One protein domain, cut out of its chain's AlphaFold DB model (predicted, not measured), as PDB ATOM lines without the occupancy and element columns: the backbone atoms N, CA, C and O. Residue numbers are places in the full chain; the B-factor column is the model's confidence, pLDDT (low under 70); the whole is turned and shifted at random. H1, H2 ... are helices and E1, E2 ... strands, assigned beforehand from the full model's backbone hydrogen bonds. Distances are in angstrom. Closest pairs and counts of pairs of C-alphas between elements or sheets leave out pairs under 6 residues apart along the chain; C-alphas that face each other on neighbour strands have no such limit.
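What this domain is: This is residues 2 to 159 and 167 to 197 of the 305 residues of a protein of gamma proteobacterium BDW918 (UniProt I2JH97). Two twisted antiparallel sheets stand end to end in a long rod: at one end the strands E3 E4 E7 E8 E10 E11, side by side in that order, curl like part of a barrel with H1 and H2 on one face, and at the other E1 E2 E5 E6 E9, in that order, make a long slab with no helix on it. Where the sheets join, E2 runs on into E3, and E5 comes close to E7. The printed part has 189 residues with eleven named strands and three short named helices, in the order E1 E2 E3 H1 H2 E4 E5 E6 E7 E8 E9 H3 E10 E11; the class is mostly strand. It is loose, with a radius of gyration of the C-alphas of 23.5 A, and spans 73 by 29 by 27 A.

How they stand to each other: E1, residues 2 to 12, and E2, residues 15 to 28, form a hairpin, with N 7 and O 19 within hydrogen-bond range at 2.9 A. E2 bends by 52 degrees at residue 25 and runs on into E3, residues 30 to 35, at 62 degrees. H1, residues 36 to 44, and H2, residues 51 to 57, only just touch, with 3 pairs of C-alphas within 8 A, the closest those of Arg 40 and Gly 57 at 7.0 A. In both, every O i to N i+4 pair is within hydrogen-bond range. E4, residues 62 to 69, is antiparallel to E3, with N 67 and O 32 at 2.8 A. H1 and H2 are on the same face of the curled sheet, at heights of 6.4 A and 7.2 A. E5, residues 79 to 95, is antiparallel to E2, with N 87 and O 20 at 2.9 A, and forms a hairpin with E6, residues 98 to 105, with N 90 and O 102 at 2.8 A. E7, residues 113 to 123, is antiparallel to E4, with N 120 and O 66 at 2.8 A, and forms a hairpin with E8, residues 128 to 138, with N 131 and O 119 at 2.7 A. The closest C-alphas of E5 and E7 are those of Ser 80 and Leu 113, 4.5 A apart. E9, residues 145 to 153, is an edge strand antiparallel to E6, with N 149 and O 101 at 2.9 A. H3, residues 170 to 173, is too short for an O i to N i+4 pair. E10, residues 175 to 182, is antiparallel to E8, with N 136 and O 179 at 2.8 A, and forms a hairpin with E11, residues 191 to 197, with N 178 and O 194 at 2.8 A.

Where its parts are: E1 begins at C-alpha 2, (72.821, 104.155, 74.088). E5 measures 49.0 A, E2 39.7 A, E1 30.2 A and E7 29.1 A. E11 ends at C-alpha 197, (84.294, 86.567, 57.085).

The domain as a whole: The two C-alphas farthest apart are those of Pro 13 and Leu 125, 73.9 A. Residues 160 to 166 are not printed, and C-alphas 159 and 167 are 26.0 A apart across the cut. Of the links that are printed whole, none is long. The mean pLDDT of the printed part is 92.6; residues 74 to 75 are under 70.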
ATOM      1  N   ARG A   2      71.693 103.591  73.322       91.25
ATOM      2  CA  ARG A   2      72.821 104.155  74.088       91.25
ATOM      3  C   ARG A   2      72.299 105.179  75.096       91.25
ATOM      4  O   ARG A   2      71.472 106.005  74.718       91.25
ATOM      5  N   ILE A   3      72.784 105.124  76.331       94.50
ATOM      6  CA  ILE A   3      72.436 106.042  77.420       94.50
ATOM      7  C   ILE A   3      73.724 106.763  77.849       94.50
ATOM      8  O   ILE A   3      74.534 106.161  78.560       94.50
ATOM      9  N   PRO A   4      73.949 108.004  77.382       95.38
ATOM     10  CA  PRO A   4      75.160 108.757  77.684       95.38
ATOM     11  C   PRO A   4      75.051 109.523  79.008       95.38
ATOM     12  O   PRO A   4      74.060 110.206  79.264       95.38
ATOM     13  N   ILE A   5      76.121 109.497  79.799       96.94
ATOM     14  CA  ILE A   5      76.363 110.406  80.924       96.94
ATOM     15  C   ILE A   5      77.602 111.220  80.568       96.94
ATOM     16  O   ILE A   5      78.691 110.665  80.433       96.94
ATOM     17  N   ALA A   6      77.435 112.528  80.367       97.00
ATOM     18  CA  ALA A   6      78.476 113.391  79.819       97.00
ATOM     19  C   ALA A   6      78.785 114.582  80.728       97.00
ATOM     20  O   ALA A   6      77.891 115.162  81.342       97.00
ATOM     21  N   LEU A   7      80.057 114.974  80.750       97.44
ATOM     22  CA  LEU A   7      80.562 116.165  81.418       97.44
ATOM     23  C   LEU A   7      81.407 116.971  80.430       97.44
ATOM     24  O   LEU A   7      82.227 116.412  79.699       97.44
ATOM     25  N   ALA A   8      81.239 118.289  80.441       97.00
ATOM     26  CA  ALA A   8      82.103 119.222  79.733       97.00
ATOM     27  C   ALA A   8      82.667 120.247  80.719       97.00
ATOM     28  O   ALA A   8      81.952 120.736  81.593       97.00
ATOM     29  N   TRP A   9      83.946 120.578  80.571       97.19
ATOM     30  CA  TRP A   9      84.647 121.528  81.422       97.19
ATOM     31  C   TRP A   9      85.466 122.510  80.585       97.19
ATOM     32  O   TRP A   9      86.245 122.123  79.710       97.19
ATOM     33  N   GLN A  10      85.303 123.801  80.861       96.88
ATOM     34  CA  GLN A  10      86.111 124.854  80.257       96.88
ATOM     35  C   GLN A  10      87.368 125.081  81.103       96.88
ATOM     36  O   GLN A  10      87.357 125.847  82.061       96.88
ATOM     37  N   ALA A  11      88.453 124.396  80.740       93.94
ATOM     38  CA  ALA A  11      89.730 124.471  81.448       93.94
ATOM     39  C   ALA A  11      90.410 125.842  81.297       93.94
ATOM     40  O   ALA A  11      91.097 126.312  82.202       93.94
ATOM     41  N   ARG A  12      90.247 126.473  80.127       94.19
ATOM     42  CA  ARG A  12      90.735 127.826  79.810       94.19
ATOM     43  C   ARG A  12      89.708 128.545  78.933       94.19
ATOM     44  O   ARG A  12      88.896 127.870  78.302       94.19
ATOM     45  N   PRO A  13      89.773 129.882  78.783       94.44
ATOM     46  CA  PRO A  13      88.870 130.608  77.887       94.44
ATOM     47  C   PRO A  13      88.818 130.020  76.470       94.44
ATOM     48  O   PRO A  13      87.739 129.897  75.900       94.44
ATOM     49  N   THR A  14      89.960 129.553  75.957       96.19
ATOM     50  CA  THR A  14      90.100 128.974  74.617       96.19
ATOM     51  C   THR A  14      90.055 127.446  74.578       96.19
ATOM     52  O   THR A  14      89.999 126.892  73.486       96.19
ATOM     53  N   LEU A  15      90.082 126.742  75.718       97.31
ATOM     54  CA  LEU A  15      90.178 125.277  75.768       97.31
ATOM     55  C   LEU A  15      89.017 124.674  76.556       97.31
ATOM     56  O   LEU A  15      88.853 124.943  77.749       97.31
ATOM     57  N   ARG A  16      88.266 123.789  75.900       98.00
ATOM     58  CA  ARG A  16      87.220 122.975  76.527       98.00
ATOM     59  C   ARG A  16      87.570 121.504  76.398       98.00
ATOM     60  O   ARG A  16      88.057 121.072  75.356       98.00
ATOM     61  N   LEU A  17      87.300 120.759  77.454       98.06
ATOM     62  CA  LEU A  17      87.454 119.315  77.530       98.06
ATOM     63  C   LEU A  17      86.079 118.696  77.765       98.06
ATOM     64  O   LEU A  17      85.223 119.300  78.411       98.06
ATOM     65  N   GLY A  18      85.863 117.496  77.248       97.75
ATOM     66  CA  GLY A  18      84.631 116.754  77.454       97.75
ATOM     67  C   GLY A  18      84.896 115.265  77.570       97.75
ATOM     68  O   GLY A  18      85.822 114.736  76.955       97.75
ATOM     69  N   ALA A  19      84.065 114.595  78.352       97.94
ATOM     70  CA  ALA A  19      84.068 113.151  78.489       97.94
ATOM     71  C   ALA A  19      82.629 112.642  78.592       97.94
ATOM     72  O   ALA A  19      81.754 113.336  79.113       97.94
ATOM     73  N   ALA A  20      82.385 111.433  78.104       97.75
ATOM     74  CA  ALA A  20      81.123 110.743  78.295       97.75
ATOM     75  C   ALA A  20      81.343 109.251  78.528       97.75
ATOM     76  O   ALA A  20      82.234 108.644  77.928       97.75
ATOM     77  N   LEU A  21      80.499 108.688  79.386       97.75
ATOM     78  CA  LEU A  21      80.353 107.262  79.625       97.75
ATOM     79  C   LEU A  21      79.012 106.820  79.043       97.75
ATOM     80  O   LEU A  21      77.984 107.427  79.342       97.75
ATOM     81  N   ASP A  22      79.020 105.768  78.235       96.38
ATOM     82  CA  ASP A  22      77.831 105.282  77.544       96.38
ATOM     83  C   ASP A  22      77.470 103.883  78.049       96.38
ATOM     84  O   ASP A  22      78.262 102.949  77.917       96.38
ATOM     85  N   ILE A  23      76.252 103.712  78.565       96.75
ATOM     86  CA  ILE A  23      75.660 102.382  78.759       96.75
ATOM     87  C   ILE A  23      74.980 101.990  77.449       96.75
ATOM     88  O   ILE A  23      74.142 102.729  76.922       96.75
ATOM     89  N   VAL A  24      75.344 100.837  76.898       95.69
ATOM     90  CA  VAL A  24      74.921 100.403  75.563       95.69
ATOM     91  C   VAL A  24      74.156  99.091  75.661       95.69
ATOM     92  O   VAL A  24      74.613  98.152  76.296       95.69
ATOM     93  N   ASN A  25      73.009  99.019  74.991       93.12
ATOM     94  CA  ASN A  25      72.307  97.768  74.711       93.12
ATOM     95  C   ASN A  25      72.266  97.575  73.195       93.12
ATOM     96  O   ASN A  25      71.683  98.406  72.484       93.12
ATOM     97  N   LEU A  26      72.907  96.520  72.702       92.44
ATOM     98  CA  LEU A  26      72.904  96.150  71.293       92.44
ATOM     99  C   LEU A  26      71.947  94.975  71.094       92.44
ATOM    100  O   LEU A  26      72.119  93.931  71.712       92.44
ATOM    101  N   GLY A  27      70.962  95.156  70.217       91.56
ATOM    102  CA  GLY A  27      70.057  94.106  69.764       91.56
ATOM    103  C   GLY A  27      70.212  93.893  68.263       91.56
ATOM    104  O   GLY A  27      70.378  94.864  67.520       91.56
ATOM    105  N   LEU A  28      70.167  92.638  67.829       89.50
ATOM    106  CA  LEU A  28      70.286  92.231  66.434       89.50
ATOM    107  C   LEU A  28      69.237  91.162  66.117       89.50
ATOM    108  O   LEU A  28      69.094  90.192  66.859       89.50
ATOM    109  N   ASN A  29      68.533  91.348  65.001       91.00
ATOM    110  CA  ASN A  29      67.720  90.312  64.374       91.00
ATOM    111  C   ASN A  29      68.485  89.763  63.169       91.00
ATOM    112  O   ASN A  29      69.026  90.542  62.382       91.00
ATOM    113  N   ILE A  30      68.525  88.442  63.021       88.62
ATOM    114  CA  ILE A  30      69.148  87.777  61.875       88.62
ATOM    115  C   ILE A  30      68.186  86.739  61.330       88.62
ATOM    116  O   ILE A  30      67.776  85.843  62.052       88.62
ATOM    117  N   ALA A  31      67.902  86.834  60.037       90.69
ATOM    118  CA  ALA A  31      67.288  85.772  59.258       90.69
ATOM    119  C   ALA A  31      68.138  85.606  57.998       90.69
ATOM    120  O   ALA A  31      68.152  86.486  57.133       90.69
ATOM    121  N   THR A  32      68.950  84.552  57.934       90.31
ATOM    122  CA  THR A  32      69.887  84.367  56.820       90.31
ATOM    123  C   THR A  32      69.974  82.915  56.385       90.31
ATOM    124  O   THR A  32      69.991  82.002  57.208       90.31
ATOM    125  N   LEU A  33      70.023  82.709  55.072       91.00
ATOM    126  CA  LEU A  33      70.162  81.403  54.444       91.00
ATOM    127  C   LEU A  33      71.577  81.263  53.881       91.00
ATOM    128  O   LEU A  33      72.005  82.074  53.061       91.00
ATOM    129  N   TYR A  34      72.265  80.202  54.286       90.50
ATOM    130  CA  TYR A  34      73.520  79.763  53.692       90.50
ATOM    131  C   TYR A  34      73.265  78.567  52.779       90.50
ATOM    132  O   TYR A  34      72.733  77.549  53.218       90.50
ATOM    133  N   ASP A  35      73.674  78.662  51.517       90.38
ATOM    134  CA  ASP A  35      73.624  77.541  50.574       90.38
ATOM    135  C   ASP A  35      74.557  76.404  51.026       90.38
ATOM    136  O   ASP A  35      75.614  76.639  51.624       90.38
ATOM    137  N   ALA A  36      74.222  75.156  50.699       89.94
ATOM    138  CA  ALA A  36      75.035  73.995  51.053       89.94
ATOM    139  C   ALA A  36      76.489  74.093  50.559       89.94
ATOM    140  O   ALA A  36      77.408  73.613  51.222       89.94
ATOM    141  N   LYS A  37      76.746  74.730  49.409       89.94
ATOM    142  CA  LYS A  37      78.110  75.012  48.942       89.94
ATOM    143  C   LYS A  37      78.817  76.027  49.847       89.94
ATOM    144  O   LYS A  37      79.999  75.833  50.113       89.94
ATOM    145  N   GLN A  38      78.131  77.061  50.344       90.50
ATOM    146  CA  GLN A  38      78.713  78.007  51.311       90.50
ATOM    147  C   GLN A  38      79.071  77.296  52.614       90.50
ATOM    148  O   GLN A  38      80.189  77.456  53.098       90.50
ATOM    149  N   VAL A  39      78.165  76.459  53.128       89.69
ATOM    150  CA  VAL A  39      78.406  75.649  54.330       89.69
ATOM    151  C   VAL A  39      79.615  74.732  54.130       89.69
ATOM    152  O   VAL A  39      80.535  74.749  54.943       89.69
ATOM    153  N   ARG A  40      79.686  73.999  53.011       89.19
ATOM    154  CA  ARG A  40      80.838  73.135  52.696       89.19
ATOM    155  C   ARG A  40      82.152  73.907  52.596       89.19
ATOM    156  O   ARG A  40      83.153  73.433  53.116       89.19
ATOM    157  N   MET A  41      82.162  75.088  51.973       90.75
ATOM    158  CA  MET A  41      83.364  75.932  51.919       90.75
ATOM    159  C   MET A  41      83.793  76.409  53.308       90.75
ATOM    160  O   MET A  41      84.986  76.424  53.590       90.75
ATOM    161  N   LEU A  42      82.847  76.769  54.184       90.81
ATOM    162  CA  LEU A  42      83.164  77.138  55.565       90.81
ATOM    163  C   LEU A  42      83.804  75.966  56.318       90.81
ATOM    164  O   LEU A  42      84.795  76.174  57.008       90.81
ATOM    165  N   VAL A  43      83.297  74.742  56.144       90.56
ATOM    166  CA  VAL A  43      83.893  73.532  56.741       90.56
ATOM    167  C   VAL A  43      85.287  73.259  56.176       90.56
ATOM    168  O   VAL A  43      86.223  73.061  56.937       90.56
ATOM    169  N   GLN A  44      85.456  73.301  54.851       90.94
ATOM    170  CA  GLN A  44      86.744  73.058  54.183       90.94
ATOM    171  C   GLN A  44      87.831  74.078  54.545       90.94
ATOM    172  O   GLN A  44      89.012  73.786  54.396       90.94
ATOM    173  N   GLN A  45      87.439  75.280  54.966       91.44
ATOM    174  CA  GLN A  45      88.347  76.346  55.389       91.44
ATOM    175  C   GLN A  45      88.575  76.367  56.913       91.44
ATOM    176  O   GLN A  45      89.109  77.353  57.418       91.44
ATOM    177  N   ASP A  46      88.122  75.343  57.649       91.19
ATOM    178  CA  ASP A  46      88.163  75.272  59.120       91.19
ATOM    179  C   ASP A  46      87.440  76.441  59.816       91.19
ATOM    180  O   ASP A  46      87.786  76.883  60.913       91.19
ATOM    181  N   ARG A  47      86.400  76.970  59.164       92.31
ATOM    182  CA  ARG A  47      85.597  78.108  59.639       92.31
ATOM    183  C   ARG A  47      84.233  77.703  60.160       92.31
ATOM    184  O   ARG A  47      83.529  78.554  60.684       92.31
ATOM    185  N   ALA A  48      83.846  76.446  60.006       92.75
ATOM    186  CA  ALA A  48      82.667  75.873  60.633       92.75
ATOM    187  C   ALA A  48      83.044  74.537  61.276       92.75
ATOM    188  O   ALA A  48      83.686  73.703  60.643       92.75
ATOM    189  N   SER A  49      82.657  74.342  62.532       93.38
ATOM    190  CA  SER A  49      82.986  73.153  63.323       93.38
ATOM    191  C   SER A  49      81.885  72.833  64.338       93.38
ATOM    192  O   SER A  49      80.969  73.629  64.542       93.38
ATOM    193  N   GLY A  50      81.981  71.670  64.981       92.12
ATOM    194  CA  GLY A  50      81.018  71.194  65.975       92.12
ATOM    195  C   GLY A  50      80.158  70.039  65.463       92.12
ATOM    196  O   GLY A  50      80.060  69.798  64.258       92.12
ATOM    197  N   GLY A  51      79.550  69.298  66.391       89.81
ATOM    198  CA  GLY A  51      78.800  68.082  66.073       89.81
ATOM    199  C   GLY A  51      77.602  68.323  65.148       89.81
ATOM    200  O   GLY A  51      77.370  67.524  64.241       89.81
ATOM    201  N   LEU A  52      76.917  69.470  65.268       87.75
ATOM    202  CA  LEU A  52      75.850  69.849  64.331       87.75
ATOM    203  C   LEU A  52      76.377  70.019  62.907       87.75
ATOM    204  O   LEU A  52      75.724  69.594  61.960       87.75
ATOM    205  N   VAL A  53      77.558  70.618  62.744       88.44
ATOM    206  CA  VAL A  53      78.165  70.836  61.425       88.44
ATOM    207  C   VAL A  53      78.525  69.507  60.774       88.44
ATOM    208  O   VAL A  53      78.287  69.332  59.582       88.44
ATOM    209  N   THR A  54      79.040  68.553  61.549       86.19
ATOM    210  CA  THR A  54      79.326  67.200  61.059       86.19
ATOM    211  C   THR A  54      78.050  66.480  60.628       86.19
ATOM    212  O   THR A  54      78.013  65.916  59.537       86.19
ATOM    213  N   ILE A  55      76.992  66.529  61.442       85.00
ATOM    214  CA  ILE A  55      75.730  65.835  61.155       85.00
ATOM    215  C   ILE A  55      75.015  66.464  59.953       85.00
ATOM    216  O   ILE A  55      74.654  65.761  59.013       85.00
ATOM    217  N   VAL A  56      74.853  67.791  59.945       81.81
ATOM    218  CA  VAL A  56      74.191  68.524  58.854       81.81
ATOM    219  C   VAL A  56      75.024  68.462  57.573       81.81
ATOM    220  O   VAL A  56      74.476  68.276  56.491       81.81
ATOM    221  N   GLY A  57      76.351  68.560  57.676       76.38
ATOM    222  CA  GLY A  57      77.264  68.461  56.536       76.38
ATOM    223  C   GLY A  57      77.317  67.070  55.899       76.38
ATOM    224  O   GLY A  57      77.629  66.964  54.714       76.38
ATOM    225  N   ALA A  58      76.980  66.018  56.652       78.56
ATOM    226  CA  ALA A  58      76.886  64.649  56.149       78.56
ATOM    227  C   ALA A  58      75.583  64.364  55.382       78.56
ATOM    228  O   ALA A  58      75.480  63.316  54.743       78.56
ATOM    229  N   LEU A  59      74.594  65.269  55.413       80.25
ATOM    230  CA  LEU A  59      73.345  65.100  54.672       80.25
ATOM    231  C   LEU A  59      73.614  65.210  53.157       80.25
ATOM    232  O   LEU A  59      73.927  66.300  52.666       80.25
ATOM    233  N   PRO A  60      73.460  64.118  52.379       75.25
ATOM    234  CA  PRO A  60      73.788  64.117  50.950       75.25
ATOM    235  C   PRO A  60      72.861  65.032  50.141       75.25
ATOM    236  O   PRO A  60      73.229  65.521  49.074       75.25
ATOM    237  N   THR A  61      71.665  65.281  50.665       86.62
ATOM    238  CA  THR A  61      70.617  66.102  50.066       86.62
ATOM    239  C   THR A  61      70.562  67.516  50.639       86.62
ATOM    240  O   THR A  61      69.596  68.211  50.357       86.62
ATOM    241  N   LEU A  62      71.545  67.986  51.422       87.69
ATOM    242  CA  LEU A  62      71.515  69.350  51.966       87.69
ATOM    243  C   LEU A  62      71.487  70.392  50.835       87.69
ATOM    244  O   LEU A  62      72.397  70.442  50.003       87.69
ATOM    245  N   ALA A  63      70.471  71.252  50.848       90.62
ATOM    246  CA  ALA A  63      70.345  72.409  49.969       90.62
ATOM    247  C   ALA A  63      70.822  73.696  50.659       90.62
ATOM    248  O   ALA A  63      71.484  74.520  50.031       90.62
ATOM    249  N   GLY A  64      70.572  73.847  51.960       91.25
ATOM    250  CA  GLY A  64      71.048  75.000  52.719       91.25
ATOM    251  C   GLY A  64      70.734  74.934  54.208       91.25
ATOM    252  O   GLY A  64      70.076  74.014  54.688       91.25
ATOM    253  N   VAL A  65      71.227  75.927  54.938       92.31
ATOM    254  CA  VAL A  65      71.001  76.110  56.372       92.31
ATOM    255  C   VAL A  65      70.485  77.520  56.604       92.31
ATOM    256  O   VAL A  65      71.150  78.497  56.259       92.31
ATOM    257  N   HIS A  66      69.294  77.621  57.180       93.31
ATOM    258  CA  HIS A  66      68.675  78.881  57.560       93.31
ATOM    259  C   HIS A  66      68.881  79.136  59.053       93.31
ATOM    260  O   HIS A  66      68.584  78.270  59.874       93.31
ATOM    261  N   LEU A  67      69.383  80.317  59.401       92.56
ATOM    262  CA  LEU A  67      69.496  80.801  60.773       92.56
ATOM    263  C   LEU A  67      68.417  81.846  61.019       92.56
ATOM    264  O   LEU A  67      68.354  82.831  60.283       92.56
ATOM    265  N   ASP A  68      67.626  81.641  62.065       93.19
ATOM    266  CA  ASP A  68      66.499  82.488  62.434       93.19
ATOM    267  C   ASP A  68      66.593  82.920  63.906       93.19
ATOM    268  O   ASP A  68      66.385  82.139  64.838       93.19
ATOM    269  N   PHE A  69      66.945  84.186  64.100       90.38
ATOM    270  CA  PHE A  69      67.034  84.897  65.370       90.38
ATOM    271  C   PHE A  69      66.266  86.204  65.232       90.38
ATOM    272  O   PHE A  69      66.859  87.280  65.119       90.38
ATOM    273  N   VAL A  70      64.942  86.115  65.200       88.25
ATOM    274  CA  VAL A  70      64.066  87.278  65.073       88.25
ATOM    275  C   VAL A  70      63.233  87.439  66.335       88.25
ATOM    276  O   VAL A  70      62.678  86.486  66.877       88.25
ATOM    277  N   ASN A  71      63.165  88.676  66.812       84.38
ATOM    278  CA  ASN A  71      62.229  89.091  67.839       84.38
ATOM    279  C   ASN A  71      61.416  90.272  67.303       84.38
ATOM    280  O   ASN A  71      61.987  91.286  66.897       84.38
ATOM    281  N   ASP A  72      60.091  90.128  67.305       81.69
ATOM    282  CA  ASP A  72      59.157  91.092  66.711       81.69
ATOM    283  C   ASP A  72      58.830  92.282  67.632       81.69
ATOM    284  O   ASP A  72      57.995  93.128  67.307       81.69
ATOM    285  N   HIS A  73      59.482  92.386  68.792       78.69
ATOM    286  CA  HIS A  73      59.267  93.496  69.714       78.69
ATOM    287  C   HIS A  73      60.145  94.712  69.355       78.69
ATOM    288  O   HIS A  73      61.343  94.560  69.120       78.69
ATOM    289  N   PRO A  74      59.619  95.950  69.428       59.59
ATOM    290  CA  PRO A  74      60.231  97.164  68.860       59.59
ATOM    291  C   PRO A  74      61.573  97.618  69.470       59.59
ATOM    292  O   PRO A  74      62.143  98.615  69.033       59.59
ATOM    293  N   ILE A  75      62.088  96.921  70.486       67.38
ATOM    294  CA  ILE A  75      63.346  97.250  71.185       67.38
ATOM    295  C   ILE A  75      64.205  95.997  71.433       67.38
ATOM    296  O   ILE A  75      65.398  96.110  71.723       67.38
ATOM    297  N   ALA A  76      63.626  94.802  71.312       74.88
ATOM    298  CA  ALA A  76      64.323  93.559  71.598       74.88
ATOM    299  C   ALA A  76      64.826  92.937  70.294       74.88
ATOM    300  O   ALA A  76      64.071  92.790  69.340       74.88
ATOM    301  N   GLY A  77      66.106  92.571  70.262       80.94
ATOM    302  CA  GLY A  77      66.647  91.721  69.204       80.94
ATOM    303  C   GLY A  77      66.465  90.243  69.544       80.94
ATOM    304  O   GLY A  77      66.321  89.887  70.716       80.94
ATOM    305  N   GLY A  78      66.513  89.379  68.534       86.69
ATOM    306  CA  GLY A  78      66.640  87.932  68.697       86.69
ATOM    307  C   GLY A  78      67.964  87.557  69.359       86.69
ATOM    308  O   GLY A  78      68.037  86.561  70.068       86.69
ATOM    309  N   LEU A  79      68.988  88.400  69.202       92.19
ATOM    310  CA  LEU A  79      70.255  88.352  69.924       92.19
ATOM    311  C   LEU A  79      70.492  89.713  70.585       92.19
ATOM    312  O   LEU A  79      70.327  90.751  69.939       92.19
ATOM    313  N   SER A  80      70.877  89.737  71.862       94.38
ATOM    314  CA  SER A  80      71.140  90.998  72.565       94.38
ATOM    315  C   SER A  80      72.262  90.908  73.591       94.38
ATOM    316  O   SER A  80      72.573  89.829  74.095       94.38
ATOM    317  N   GLY A  81      72.872  92.054  73.891       94.38
ATOM    318  CA  GLY A  81      73.933  92.175  74.881       94.38
ATOM    319  C   GLY A  81      74.092  93.606  75.379       94.38
ATOM    320  O   GLY A  81      73.819  94.577  74.665       94.38
ATOM    321  N   TRP A  82      74.542  93.724  76.625       96.06
ATOM    322  CA  TRP A  82      74.813  95.002  77.273       96.06
ATOM    323  C   TRP A  82      76.304  95.288  77.284       96.06
ATOM    324  O   TRP A  82      77.132  94.383  77.233       96.06
ATOM    325  N   GLY A  83      76.654  96.560  77.368       96.44
ATOM    326  CA  GLY A  83      78.042  96.962  77.410       96.44
ATOM    327  C   GLY A  83      78.243  98.379  77.880       96.44
ATOM    328  O   GLY A  83      77.297  99.136  78.112       96.44
ATOM    329  N   ILE A  84      79.516  98.718  77.993       97.50
ATOM    330  CA  ILE A  84      79.976 100.029  78.404       97.50
ATOM    331  C   ILE A  84      80.949 100.570  77.368       97.50
ATOM    332  O   ILE A  84      81.848  99.880  76.886       97.50
ATOM    333  N   GLY A  85      80.730 101.816  76.986       97.12
ATOM    334  CA  GLY A  85      81.600 102.560  76.097       97.12
ATOM    335  C   GLY A  85      81.903 103.919  76.691       97.12
ATOM    336  O   GLY A  85      81.427 104.286  77.765       97.12
ATOM    337  N   GLY A  86      82.686 104.695  75.966       97.19
ATOM    338  CA  GLY A  86      82.924 106.067  76.350       97.19
ATOM    339  C   GLY A  86      83.616 106.840  75.255       97.19
ATOM    340  O   GLY A  86      84.029 106.298  74.226       97.19
ATOM    341  N   ARG A  87      83.764 108.132  75.501       97.88
ATOM    342  CA  ARG A  87      84.460 109.045  74.603       97.88
ATOM    343  C   ARG A  87      85.045 110.207  75.373       97.88
ATOM    344  O   ARG A  87      84.478 110.650  76.368       97.88
ATOM    345  N   VAL A  88      86.159 110.714  74.876       98.31
ATOM    346  CA  VAL A  88      86.808 111.928  75.369       98.31
ATOM    347  C   VAL A  88      87.087 112.853  74.202       98.31
ATOM    348  O   VAL A  88      87.318 112.403  73.080       98.31
ATOM    349  N   GLY A  89      87.068 114.153  74.455       98.06
ATOM    350  CA  GLY A  89      87.353 115.140  73.432       98.06
ATOM    351  C   GLY A  89      87.844 116.458  73.996       98.06
ATOM    352  O   GLY A  89      87.682 116.766  75.177       98.06
ATOM    353  N   ALA A  90      88.452 117.237  73.116       98.12
ATOM    354  CA  ALA A  90      88.932 118.575  73.386       98.12
ATOM    355  C   ALA A  90      88.573 119.489  72.215       98.12
ATOM    356  O   ALA A  90      88.645 119.082  71.056       98.12
ATOM    357  N   SER A  91      88.225 120.736  72.515       97.81
ATOM    358  CA  SER A  91      88.087 121.793  71.516       97.81
ATOM    359  C   SER A  91      88.945 122.983  71.908       97.81
ATOM    360  O   SER A  91      88.856 123.457  73.047       97.81
ATOM    361  N   TRP A  92      89.735 123.479  70.965       98.06
ATOM    362  CA  TRP A  92      90.636 124.602  71.149       98.06
ATOM    363  C   TRP A  92      90.324 125.721  70.153       98.06
ATOM    364  O   TRP A  92      90.386 125.523  68.942       98.06
ATOM    365  N   GLN A  93      90.000 126.905  70.665       97.75
ATOM    366  CA  GLN A  93      89.848 128.125  69.881       97.75
ATOM    367  C   GLN A  93      91.234 128.707  69.564       97.75
ATOM    368  O   GLN A  93      91.877 129.311  70.423       97.75
ATOM    369  N   VAL A  94      91.698 128.488  68.333       96.94
ATOM    370  CA  VAL A  94      93.027 128.919  67.858       96.94
ATOM    371  C   VAL A  94      93.015 130.398  67.476       96.94
ATOM    372  O   VAL A  94      93.989 131.111  67.699       96.94
ATOM    373  N   SER A  95      91.894 130.876  66.936       96.62
ATOM    374  CA  SER A  95      91.630 132.294  66.688       96.62
ATOM    375  C   SER A  95      90.163 132.611  66.990       96.62
ATOM    376  O   SER A  95      89.363 131.680  67.115       96.62
ATOM    377  N   PRO A  96      89.756 133.889  67.099       95.75
ATOM    378  CA  PRO A  96      88.365 134.230  67.403       95.75
ATOM    379  C   PRO A  96      87.356 133.582  66.442       95.75
ATOM    380  O   PRO A  96      86.268 133.202  66.860       95.75
ATOM    381  N   GLN A  97      87.751 133.390  65.179       97.44
ATOM    382  CA  GLN A  97      86.934 132.798  64.122       97.44
ATOM    383  C   GLN A  97      87.203 131.306  63.893       97.44
ATOM    384  O   GLN A  97      86.450 130.690  63.150       97.44
ATOM    385  N   THR A  98      88.257 130.711  64.466       98.12
ATOM    386  CA  THR A  98      88.676 129.336  64.128       98.12
ATOM    387  C   THR A  98      88.853 128.472  65.363       98.12
ATOM    388  O   THR A  98      89.599 128.822  66.280       98.12
ATOM    389  N   SER A  99      88.220 127.302  65.355       98.00
ATOM    390  CA  SER A  99      88.377 126.293  66.401       98.00
ATOM    391  C   SER A  99      88.795 124.952  65.816       98.00
ATOM    392  O   SER A  99      88.352 124.560  64.740       98.00
ATOM    393  N   LEU A 100      89.637 124.240  66.555       98.31
ATOM    394  CA  LEU A 100      90.007 122.857  66.297       98.31
ATOM    395  C   LEU A 100      89.322 121.953  67.316       98.31
ATOM    396  O   LEU A 100      89.163 122.329  68.478       98.31
ATOM    397  N   ALA A 101      88.948 120.755  66.894       97.81
ATOM    398  CA  ALA A 101      88.360 119.738  67.749       97.81
ATOM    399  C   ALA A 101      89.060 118.394  67.552       97.81
ATOM    400  O   ALA A 101      89.434 118.019  66.442       97.81
ATOM    401  N   LEU A 102      89.213 117.666  68.650       98.25
ATOM    402  CA  LEU A 102      89.748 116.316  68.706       98.25
ATOM    403  C   LEU A 102      88.789 115.473  69.538       98.25
ATOM    404  O   LEU A 102      88.406 115.888  70.631       98.25
ATOM    405  N   ALA A 103      88.440 114.282  69.071       98.31
ATOM    406  CA  ALA A 103      87.699 113.323  69.876       98.31
ATOM    407  C   ALA A 103      88.190 111.897  69.638       98.31
ATOM    408  O   ALA A 103      88.558 111.521  68.523       98.31
ATOM    409  N   TYR A 104      88.158 111.097  70.697       98.31
ATOM    410  CA  TYR A 104      88.395 109.664  70.657       98.31
ATOM    411  C   TYR A 104      87.216 108.941  71.304       98.31
ATOM    412  O   TYR A 104      86.865 109.194  72.457       98.31
ATOM    413  N   GLU A 105      86.597 108.055  70.536       98.00
ATOM    414  CA  GLU A 105      85.571 107.122  70.979       98.00
ATOM    415  C   GLU A 105      86.262 105.793  71.280       98.00
ATOM    416  O   GLU A 105      86.887 105.196  70.398       98.00
ATOM    417  N   PHE A 106      86.163 105.344  72.529       97.50
ATOM    418  CA  PHE A 106      86.706 104.058  72.939       97.50
ATOM    419  C   PHE A 106      85.871 102.928  72.345       97.50
ATOM    420  O   PHE A 106      84.670 103.065  72.096       97.50
ATOM    421  N   GLU A 107      86.515 101.783  72.148       96.88
ATOM    422  CA  GLU A 107      85.809 100.553  71.821       96.88
ATOM    423  C   GLU A 107      84.783 100.239  72.918       96.88
ATOM    424  O   GLU A 107      85.113 100.240  74.105       96.88
ATOM    425  N   THR A 108      83.535  99.991  72.521       96.62
ATOM    426  CA  THR A 108      82.486  99.621  73.478       96.62
ATOM    427  C   THR A 108      82.650  98.156  73.830       96.62
ATOM    428  O   THR A 108      82.518  97.316  72.944       96.62
ATOM    429  N   GLN A 109      82.883  97.879  75.110       96.69
ATOM    430  CA  GLN A 109      82.963  96.529  75.650       96.69
ATOM    431  C   GLN A 109      81.547  95.998  75.882       96.69
ATOM    432  O   GLN A 109      80.874  96.393  76.833       96.69
ATOM    433  N   LEU A 110      81.085  95.152  74.972       95.75
ATOM    434  CA  LEU A 110      79.825  94.430  74.984       95.75
ATOM    435  C   LEU A 110      80.041  93.004  75.495       95.75
ATOM    436  O   LEU A 110      81.020  92.335  75.158       95.75
ATOM    437  N   THR A 111      79.074  92.519  76.267       96.50
ATOM    438  CA  THR A 111      78.898  91.084  76.482       96.50
ATOM    439  C   THR A 111      78.535  90.405  75.166       96.50
ATOM    440  O   THR A 111      77.944  91.040  74.289       96.50
ATOM    441  N   ASP A 112      78.791  89.099  75.062       96.00
ATOM    442  CA  ASP A 112      78.318  88.303  73.927       96.00
ATOM    443  C   ASP A 112      76.830  88.566  73.651       96.00
ATOM    444  O   ASP A 112      76.018  88.597  74.583       96.00
ATOM    445  N   LEU A 113      76.465  88.712  72.377       95.19
ATOM    446  CA  LEU A 113      75.065  88.868  71.998       95.19
ATOM    447  C   LEU A 113      74.414  87.494  72.035       95.19
ATOM    448  O   LEU A 113      74.777  86.636  71.235       95.19
ATOM    449  N   ARG A 114      73.480  87.273  72.957       95.94
ATOM    450  CA  ARG A 114      72.858  85.963  73.194       95.94
ATOM    451  C   ARG A 114      71.364  86.012  72.952       95.94
ATOM    452  O   ARG A 114      70.731  87.055  73.127       95.94
ATOM    453  N   GLY A 115      70.803  84.862  72.611       94.69
ATOM    454  CA  GLY A 115      69.366  84.706  72.490       94.69
ATOM    455  C   GLY A 115      68.962  83.347  71.945       94.69
ATOM    456  O   GLY A 115      69.794  82.558  71.496       94.69
ATOM    457  N   LYS A 116      67.664  83.065  72.045       93.88
ATOM    458  CA  LYS A 116      67.063  81.845  71.513       93.88
ATOM    459  C   LYS A 116      66.713  82.050  70.049       93.88
ATOM    460  O   LYS A 116      66.268  83.127  69.664       93.88
ATOM    461  N   GLY A 117      66.898  81.007  69.263       93.31
ATOM    462  CA  GLY A 117      66.546  81.005  67.855       93.31
ATOM    463  C   GLY A 117      66.547  79.597  67.290       93.31
ATOM    464  O   GLY A 117      66.687  78.607  68.017       93.31
ATOM    465  N   ARG A 118      66.398  79.523  65.976       94.06
ATOM    466  CA  ARG A 118      66.229  78.272  65.250       94.06
ATOM    467  C   ARG A 118      67.224  78.172  64.111       94.06
ATOM    468  O   ARG A 118      67.416  79.111  63.343       94.06
ATOM    469  N   LEU A 119      67.830  77.002  63.989       93.38
ATOM    470  CA  LEU A 119      68.577  76.582  62.818       93.38
ATOM    471  C   LEU A 119      67.714  75.586  62.046       93.38
ATOM    472  O   LEU A 119      67.307  74.570  62.594       93.38
ATOM    473  N   THR A 120      67.450  75.847  60.771       93.50
ATOM    474  CA  THR A 120      66.693  74.932  59.911       93.50
ATOM    475  C   THR A 120      67.587  74.431  58.791       93.50
ATOM    476  O   THR A 120      68.000  75.208  57.928       93.50
ATOM    477  N   ALA A 121      67.878  73.131  58.779       91.94
ATOM    478  CA  ALA A 121      68.487  72.493  57.619       91.94
ATOM    479  C   ALA A 121      67.402  72.228  56.568       91.94
ATOM    480  O   ALA A 121      66.341  71.685  56.882       91.94
ATOM    481  N   VAL A 122      67.664  72.634  55.330       91.56
ATOM    482  CA  VAL A 122      66.760  72.463  54.189       91.56
ATOM    483  C   VAL A 122      67.413  71.506  53.208       91.56
ATOM    484  O   VAL A 122      68.582  71.690  52.856       91.56
ATOM    485  N   ASP A 123      66.679  70.493  52.762       89.69
ATOM    486  CA  ASP A 123      67.158  69.536  51.765       89.69
ATOM    487  C   ASP A 123      66.690  69.875  50.330       89.69
ATOM    488  O   ASP A 123      65.870  70.769  50.112       89.69
ATOM    489  N   ILE A 124      67.216  69.170  49.321       87.50
ATOM    490  CA  ILE A 124      66.861  69.361  47.900       87.50
ATOM    491  C   ILE A 124      65.418  68.956  47.568       87.50
ATOM    492  O   ILE A 124      64.919  69.316  46.506       87.50
ATOM    493  N   LEU A 125      64.765  68.190  48.446       88.69
ATOM    494  CA  LEU A 125      63.355  67.813  48.344       88.69
ATOM    495  C   LEU A 125      62.446  68.813  49.079       88.69
ATOM    496  O   LEU A 125      61.233  68.620  49.117       88.69
ATOM    497  N   ASN A 126      63.025  69.893  49.618       85.69
ATOM    498  CA  ASN A 126      62.374  70.929  50.409       85.69
ATOM    499  C   ASN A 126      61.786  70.435  51.747       85.69
ATOM    500  O   ASN A 126      60.856  71.040  52.280       85.69
ATOM    501  N   ASN A 127      62.342  69.370  52.329       88.81
ATOM    502  CA  ASN A 127      62.084  69.028  53.723       88.81
ATOM    503  C   ASN A 127      62.857  69.976  54.638       88.81
ATOM    504  O   ASN A 127      64.016  70.314  54.380       88.81
ATOM    505  N   HIS A 128      62.206  70.407  55.716       91.06
ATOM    506  CA  HIS A 128      62.775  71.330  56.693       91.06
ATOM    507  C   HIS A 128      63.006  70.580  58.000       91.06
ATOM    508  O   HIS A 128      62.067  70.038  58.581       91.06
ATOM    509  N   ILE A 129      64.254  70.553  58.457       90.38
ATOM    510  CA  ILE A 129      64.661  69.942  59.723       90.38
ATOM    511  C   ILE A 129      64.980  71.085  60.692       90.38
ATOM    512  O   ILE A 129      66.091  71.624  60.646       90.38
ATOM    513  N   PRO A 130      64.011  71.516  61.519       92.56
ATOM    514  CA  PRO A 130      64.232  72.570  62.494       92.56
ATOM    515  C   PRO A 130      64.997  72.036  63.706       92.56
ATOM    516  O   PRO A 130      64.749  70.933  64.194       92.56
ATOM    517  N   VAL A 131      65.899  72.862  64.215       93.69
ATOM    518  CA  VAL A 131      66.667  72.652  65.437       93.69
ATOM    519  C   VAL A 131      66.538  73.936  66.240       93.69
ATOM    520  O   VAL A 131      66.949  74.994  65.773       93.69
ATOM    521  N   ASP A 132      65.899  73.863  67.404       95.25
ATOM    522  CA  ASP A 132      65.794  74.993  68.328       95.25
ATOM    523  C   ASP A 132      67.022  75.037  69.242       95.25
ATOM    524  O   ASP A 132      67.676  74.019  69.477       95.25
ATOM    525  N   GLY A 133      67.374  76.225  69.733       95.06
ATOM    526  CA  GLY A 133      68.575  76.366  70.545       95.06
ATOM    527  C   GLY A 133      68.979  77.795  70.869       95.06
ATOM    528  O   GLY A 133      68.247  78.763  70.641       95.06
ATOM    529  N   LEU A 134      70.181  77.914  71.421       95.94
ATOM    530  CA  LEU A 134      70.782  79.170  71.852       95.94
ATOM    531  C   LEU A 134      71.881  79.589  70.884       95.94
ATOM    532  O   LEU A 134      72.854  78.863  70.691       95.94
ATOM    533  N   GLY A 135      71.735  80.781  70.313       95.88
ATOM    534  CA  GLY A 135      72.752  81.428  69.494       95.88
ATOM    535  C   GLY A 135      73.528  82.473  70.277       95.88
ATOM    536  O   GLY A 135      73.019  83.097  71.217       95.88
ATOM    537  N   ARG A 136      74.775  82.677  69.863       95.62
ATOM    538  CA  ARG A 136      75.676  83.640  70.472       95.62
ATOM    539  C   ARG A 136      76.638  84.228  69.451       95.62
ATOM    540  O   ARG A 136      77.383  83.487  68.822       95.62
ATOM    541  N   PHE A 137      76.689  85.553  69.347       94.50
ATOM    542  CA  PHE A 137      77.854  86.213  68.760       94.50
ATOM    543  C   PHE A 137      78.848  86.589  69.840       94.50
ATOM    544  O   PHE A 137      78.503  87.260  70.814       94.50
ATOM    545  N   GLU A 138      80.084  86.178  69.626       93.69
ATOM    546  CA  GLU A 138      81.182  86.399  70.552       93.69
ATOM    547  C   GLU A 138      81.996  87.616  70.119       93.69
ATOM    548  O   GLU A 138      82.256  87.814  68.930       93.69
ATOM    549  N   ASP A 139      82.420  88.412  71.100       91.38
ATOM    550  CA  ASP A 139      83.367  89.522  70.922       91.38
ATOM    551  C   ASP A 139      82.952  90.595  69.884       91.38
ATOM    552  O   ASP A 139      83.778  91.191  69.190       91.38
ATOM    553  N   MET A 140      81.650  90.888  69.775       90.44
ATOM    554  CA  MET A 140      81.126  91.937  68.885       90.44
ATOM    555  C   MET A 140      81.265  93.344  69.482       90.44
ATOM    556  O   MET A 140      80.274  94.027  69.731       90.44
ATOM    557  N   GLN A 141      82.497  93.801  69.687       94.31
ATOM    558  CA  GLN A 141      82.778  95.110  70.284       94.31
ATOM    559  C   GLN A 141      82.511  96.256  69.303       94.31
ATOM    560  O   GLN A 141      83.069  96.260  68.205       94.31
ATOM    561  N   LEU A 142      81.706  97.267  69.669       94.00
ATOM    562  CA  LEU A 142      81.505  98.416  68.767       94.00
ATOM    563  C   LEU A 142      82.836  99.149  68.575       94.00
ATOM    564  O   LEU A 142      83.536  99.408  69.557       94.00
ATOM    565  N   PRO A 143      83.185  99.516  67.332       94.81
ATOM    566  CA  PRO A 143      84.532  99.951  67.009       94.81
ATOM    567  C   PRO A 143      84.884 101.267  67.693       94.81
ATOM    568  O   PRO A 143      84.074 102.194  67.743       94.81
ATOM    569  N   ALA A 144      86.145 101.376  68.105       97.31
ATOM    570  CA  ALA A 144      86.735 102.665  68.428       97.31
ATOM    571  C   ALA A 144      86.707 103.598  67.204       97.31
ATOM    572  O   ALA A 144      86.709 103.152  66.043       97.31
ATOM    573  N   ALA A 145      86.747 104.902  67.457       97.50
ATOM    574  CA  ALA A 145      86.881 105.905  66.412       97.50
ATOM    575  C   ALA A 145      87.686 107.115  66.881       97.50
ATOM    576  O   ALA A 145      87.734 107.448  68.058       97.50
ATOM    577  N   PHE A 146      88.296 107.798  65.926       97.38
ATOM    578  CA  PHE A 146      89.018 109.039  66.149       97.38
ATOM    579  C   PHE A 146      88.510 110.104  65.184       97.38
ATOM    580  O   PHE A 146      88.275 109.801  64.011       97.38
ATOM    581  N   VAL A 147      88.338 111.330  65.675       98.12
ATOM    582  CA  VAL A 147      87.814 112.466  64.913       98.12
ATOM    583  C   VAL A 147      88.704 113.685  65.122       98.12
ATOM    584  O   VAL A 147      89.018 114.042  66.257       98.12
ATOM    585  N   VAL A 148      89.067 114.336  64.021       98.44
ATOM    586  CA  VAL A 148      89.693 115.663  64.002       98.44
ATOM    587  C   VAL A 148      88.798 116.580  63.201       98.44
ATOM    588  O   VAL A 148      88.402 116.222  62.095       98.44
ATOM    589  N   GLY A 149      88.514 117.752  63.750       98.25
ATOM    590  CA  GLY A 149      87.651 118.739  63.128       98.25
ATOM    591  C   GLY A 149      88.244 120.134  63.158       98.25
ATOM    592  O   GLY A 149      88.996 120.489  64.069       98.25
ATOM    593  N   VAL A 150      87.869 120.937  62.171       98.44
ATOM    594  CA  VAL A 150      88.091 122.381  62.153       98.44
ATOM    595  C   VAL A 150      86.786 123.081  61.828       98.44
ATOM    596  O   VAL A 150      86.085 122.706  60.889       98.44
ATOM    597  N   SER A 151      86.470 124.123  62.587       98.19
ATOM    598  CA  SER A 151      85.390 125.049  62.274       98.19
ATOM    599  C   SER A 151      85.946 126.450  62.072       98.19
ATOM    600  O   SER A 151      86.858 126.883  62.781       98.19
ATOM    601  N   HIS A 152      85.403 127.156  61.084       98.38
ATOM    602  CA  HIS A 152      85.806 128.509  60.740       98.38
ATOM    603  C   HIS A 152      84.586 129.392  60.466       98.38
ATOM    604  O   HIS A 152      83.728 129.062  59.646       98.38
ATOM    605  N   GLN A 153      84.517 130.529  61.147       98.00
ATOM    606  CA  GLN A 153      83.498 131.553  60.963       98.00
ATOM    607  C   GLN A 153      83.932 132.491  59.826       98.00
ATOM    608  O   GLN A 153      84.704 133.423  60.042       98.00
ATOM    609  N   ALA A 154      83.447 132.228  58.611       96.94
ATOM    610  CA  ALA A 154      83.829 132.967  57.406       96.94
ATOM    611  C   ALA A 154      83.232 134.389  57.352       96.94
ATOM    612  O   ALA A 154      83.810 135.286  56.743       96.94
ATOM    613  N   SER A 155      82.075 134.607  57.980       96.19
ATOM    614  CA  SER A 155      81.435 135.923  58.135       96.19
ATOM    615  C   SER A 155      80.563 135.945  59.391       96.19
ATOM    616  O   SER A 155      80.483 134.947  60.095       96.19
ATOM    617  N   THR A 156      79.846 137.031  59.684       95.06
ATOM    618  CA  THR A 156      78.900 137.067  60.819       95.06
ATOM    619  C   THR A 156      77.738 136.077  60.688       95.06
ATOM    620  O   THR A 156      77.175 135.671  61.699       95.06
ATOM    621  N   SER A 157      77.396 135.657  59.466       96.75
ATOM    622  CA  SER A 157      76.255 134.776  59.182       96.75
ATOM    623  C   SER A 157      76.645 133.415  58.605       96.75
ATOM    624  O   SER A 157      75.785 132.539  58.520       96.75
ATOM    625  N   VAL A 158      77.909 133.208  58.214       98.19
ATOM    626  CA  VAL A 158      78.375 131.975  57.562       98.19
ATOM    627  C   VAL A 158      79.506 131.322  58.347       98.19
ATOM    628  O   VAL A 158      80.540 131.944  58.593       98.19
ATOM    629  N   ALA A 159      79.330 130.042  58.664       98.38
ATOM    630  CA  ALA A 159      80.361 129.183  59.235       98.38
ATOM    631  C   ALA A 159      80.568 127.943  58.365       98.38
ATOM    632  O   ALA A 159      79.624 127.437  57.758       98.38
ATOM    633  N   THR A 167      87.298 105.096  61.732       95.69
ATOM    634  CA  THR A 167      86.558 104.096  62.527       95.69
ATOM    635  C   THR A 167      87.116 102.694  62.293       95.69
ATOM    636  O   THR A 167      87.348 102.297  61.146       95.69
ATOM    637  N   TYR A 168      87.325 101.929  63.367       95.06
ATOM    638  CA  TYR A 168      88.067 100.661  63.348       95.06
ATOM    639  C   TYR A 168      87.177  99.401  63.247       95.06
ATOM    640  O   TYR A 168      87.298  98.474  64.045       95.06
ATOM    641  N   TRP A 169      86.281  99.340  62.251       91.50
ATOM    642  CA  TRP A 169      85.291  98.253  62.086       91.50
ATOM    643  C   TRP A 169      85.858  96.840  61.945       91.50
ATOM    644  O   TRP A 169      85.152  95.877  62.242       91.50
ATOM    645  N   ARG A 170      87.109  96.692  61.489       90.94
ATOM    646  CA  ARG A 170      87.688  95.376  61.187       90.94
ATOM    647  C   ARG A 170      87.708  94.442  62.392       90.94
ATOM    648  O   ARG A 170      87.605  93.238  62.213       90.94
ATOM    649  N   LYS A 171      87.849  94.979  63.604       88.81
ATOM    650  CA  LYS A 171      87.862  94.149  64.812       88.81
ATOM    651  C   LYS A 171      86.476  93.572  65.133       88.81
ATOM    652  O   LYS A 171      86.396  92.418  65.510       88.81
ATOM    653  N   MET A 172      85.410  94.343  64.915       88.19
ATOM    654  CA  MET A 172      84.028  93.928  65.197       88.19
ATOM    655  C   MET A 172      83.465  92.968  64.143       88.19
ATOM    656  O   MET A 172      82.804  91.990  64.470       88.19
ATOM    657  N   LEU A 173      83.660  93.299  62.863       86.62
ATOM    658  CA  LEU A 173      82.974  92.659  61.732       86.62
ATOM    659  C   LEU A 173      83.959  92.229  60.630       86.62
ATOM    660  O   LEU A 173      83.588  92.087  59.468       86.62
ATOM    661  N   GLY A 174      85.243  92.071  60.947       86.69
ATOM    662  CA  GLY A 174      86.191  91.422  60.037       86.69
ATOM    663  C   GLY A 174      85.875  89.934  59.941       86.69
ATOM    664  O   GLY A 174      85.426  89.461  58.897       86.69
ATOM    665  N   ASP A 175      86.026  89.248  61.073       87.94
ATOM    666  CA  ASP A 175      85.657  87.850  61.267       87.94
ATOM    667  C   ASP A 175      84.732  87.736  62.483       87.94
ATOM    668  O   ASP A 175      85.178  87.813  63.626       87.94
ATOM    669  N   ALA A 176      83.430  87.588  62.233       90.12
ATOM    670  CA  ALA A 176      82.437  87.474  63.294       90.12
ATOM    671  C   ALA A 176      82.357  86.024  63.782       90.12
ATOM    672  O   ALA A 176      82.156  85.106  62.984       90.12
ATOM    673  N   ARG A 177      82.510  85.819  65.091       94.06
ATOM    674  CA  ARG A 177      82.385  84.505  65.727       94.06
ATOM    675  C   ARG A 177      80.947  84.274  66.147       94.06
ATOM    676  O   ARG A 177      80.390  85.064  66.904       94.06
ATOM    677  N   PHE A 178      80.376  83.184  65.665       94.44
ATOM    678  CA  PHE A 178      79.036  82.754  66.003       94.44
ATOM    679  C   PHE A 178      79.078  81.337  66.567       94.44
ATOM    680  O   PHE A 178      79.641  80.442  65.941       94.44
ATOM    681  N   SER A 179      78.478  81.127  67.731       95.81
ATOM    682  CA  SER A 179      78.272  79.813  68.327       95.81
ATOM    683  C   SER A 179      76.785  79.534  68.491       95.81
ATOM    684  O   SER A 179      75.972  80.433  68.713       95.81
ATOM    685  N   TYR A 180      76.423  78.269  68.344       96.19
ATOM    686  CA  TYR A 180      75.065  77.785  68.471       96.19
ATOM    687  C   TYR A 180      75.060  76.451  69.199       96.19
ATOM    688  O   TYR A 180      75.861  75.568  68.890       96.19
ATOM    689  N   ARG A 181      74.137  76.299  70.142       96.38
ATOM    690  CA  ARG A 181      73.928  75.063  70.888       96.38
ATOM    691  C   ARG A 181      72.474  74.650  70.759       96.38
ATOM    692  O   ARG A 181      71.591  75.406  71.164       96.38
ATOM    693  N   ALA A 182      72.247  73.473  70.190       95.31
ATOM    694  CA  ALA A 182      70.915  72.903  70.067       95.31
ATOM    695  C   ALA A 182      70.344  72.550  71.448       95.31
ATOM    696  O   ALA A 182      71.060  72.042  72.315       95.31
ATOM    697  N   GLU A 183      69.055  72.820  71.628       94.19
ATOM    698  CA  GLU A 183      68.283  72.493  72.823       94.19
ATOM    699  C   GLU A 183      67.089  71.613  72.437       94.19
ATOM    700  O   GLU A 183      66.195  72.025  71.696       94.19
ATOM    701  N   GLY A 184      67.053  70.403  72.989       86.94
ATOM    702  CA  GLY A 184      65.976  69.442  72.788       86.94
ATOM    703  C   GLY A 184      66.024  68.675  71.462       86.94
ATOM    704  O   GLY A 184      66.828  68.920  70.562       86.94
ATOM    705  N   GLY A 185      65.129  67.692  71.350       85.38
ATOM    706  CA  GLY A 185      65.004  66.844  70.165       85.38
ATOM    707  C   GLY A 185      66.210  65.931  69.922       85.38
ATOM    708  O   GLY A 185      66.951  65.576  70.835       85.38
ATOM    709  N   LEU A 186      66.385  65.520  68.664       84.75
ATOM    710  CA  LEU A 186      67.412  64.554  68.246       84.75
ATOM    711  C   LEU A 186      68.845  65.108  68.282       84.75
ATOM    712  O   LEU A 186      69.796  64.331  68.236       84.75
ATOM    713  N   PHE A 187      69.000  66.431  68.339       89.12
ATOM    714  CA  PHE A 187      70.295  67.106  68.271       89.12
ATOM    715  C   PHE A 187      70.680  67.776  69.593       89.12
ATOM    716  O   PHE A 187      71.580  68.611  69.605       89.12
ATOM    717  N   ASP A 188      70.010  67.434  70.694       93.19
ATOM    718  CA  ASP A 188      70.220  68.083  71.987       93.19
ATOM    719  C   ASP A 188      71.696  68.075  72.410       93.19
ATOM    720  O   ASP A 188      72.405  67.069  72.301       93.19
ATOM    721  N   GLY A 189      72.177  69.236  72.854       92.50
ATOM    722  CA  GLY A 189      73.557  69.432  73.280       92.50
ATOM    723  C   GLY A 189      74.595  69.459  72.155       92.50
ATOM    724  O   GLY A 189      75.765  69.703  72.446       92.50
ATOM    725  N   GLN A 190      74.208  69.253  70.892       94.88
ATOM    726  CA  GLN A 190      75.122  69.401  69.762       94.88
ATOM    727  C   GLN A 190      75.430  70.882  69.507       94.88
ATOM    728  O   GLN A 190      74.559  71.751  69.589       94.88
ATOM    729  N   GLU A 191      76.684  71.165  69.163       95.12
ATOM    730  CA  GLU A 191      77.177  72.527  68.953       95.12
ATOM    731  C   GLU A 191      77.526  72.793  67.485       95.12
ATOM    732  O   GLU A 191      77.920  71.888  66.742       95.12
ATOM    733  N   MET A 192      77.415  74.057  67.085       94.38
ATOM    734  CA  MET A 192      77.952  74.616  65.850       94.38
ATOM    735  C   MET A 192      78.723  75.890  66.187       94.38
ATOM    736  O   MET A 192      78.167  76.822  66.757       94.38
ATOM    737  N   ASN A 193      79.974  75.962  65.752       95.44
ATOM    738  CA  ASN A 193      80.800  77.159  65.814       95.44
ATOM    739  C   ASN A 193      81.142  77.593  64.392       95.44
ATOM    740  O   ASN A 193      81.585  76.772  63.589       95.44
ATOM    741  N   ALA A 194      80.951  78.871  64.087       93.06
ATOM    742  CA  ALA A 194      81.200  79.460  62.784       93.06
ATOM    743  C   ALA A 194      82.019  80.753  62.903       93.06
ATOM    744  O   ALA A 194      81.744  81.618  63.735       93.06
ATOM    745  N   LEU A 195      83.004  80.905  62.025       92.75
ATOM    746  CA  LEU A 195      83.762  82.128  61.813       92.75
ATOM    747  C   LEU A 195      83.334  82.731  60.472       92.75
ATOM    748  O   LEU A 195      83.696  82.234  59.406       92.75
ATOM    749  N   LEU A 196      82.551  83.803  60.515       88.88
ATOM    750  CA  LEU A 196      81.973  84.444  59.336       88.88
ATOM    751  C   LEU A 196      82.882  85.587  58.859       88.88
ATOM    752  O   LEU A 196      83.014  86.595  59.553       88.88
ATOM    753  N   ALA A 197      83.487  85.474  57.665       85.50
ATOM    754  CA  ALA A 197      84.294  86.567  57.085       85.50
ATOM    755  C   ALA A 197      83.358  87.607  56.490       85.50
ATOM    756  O   ALA A 197      83.111  87.622  55.283       85.50
TER     757      ALA A 197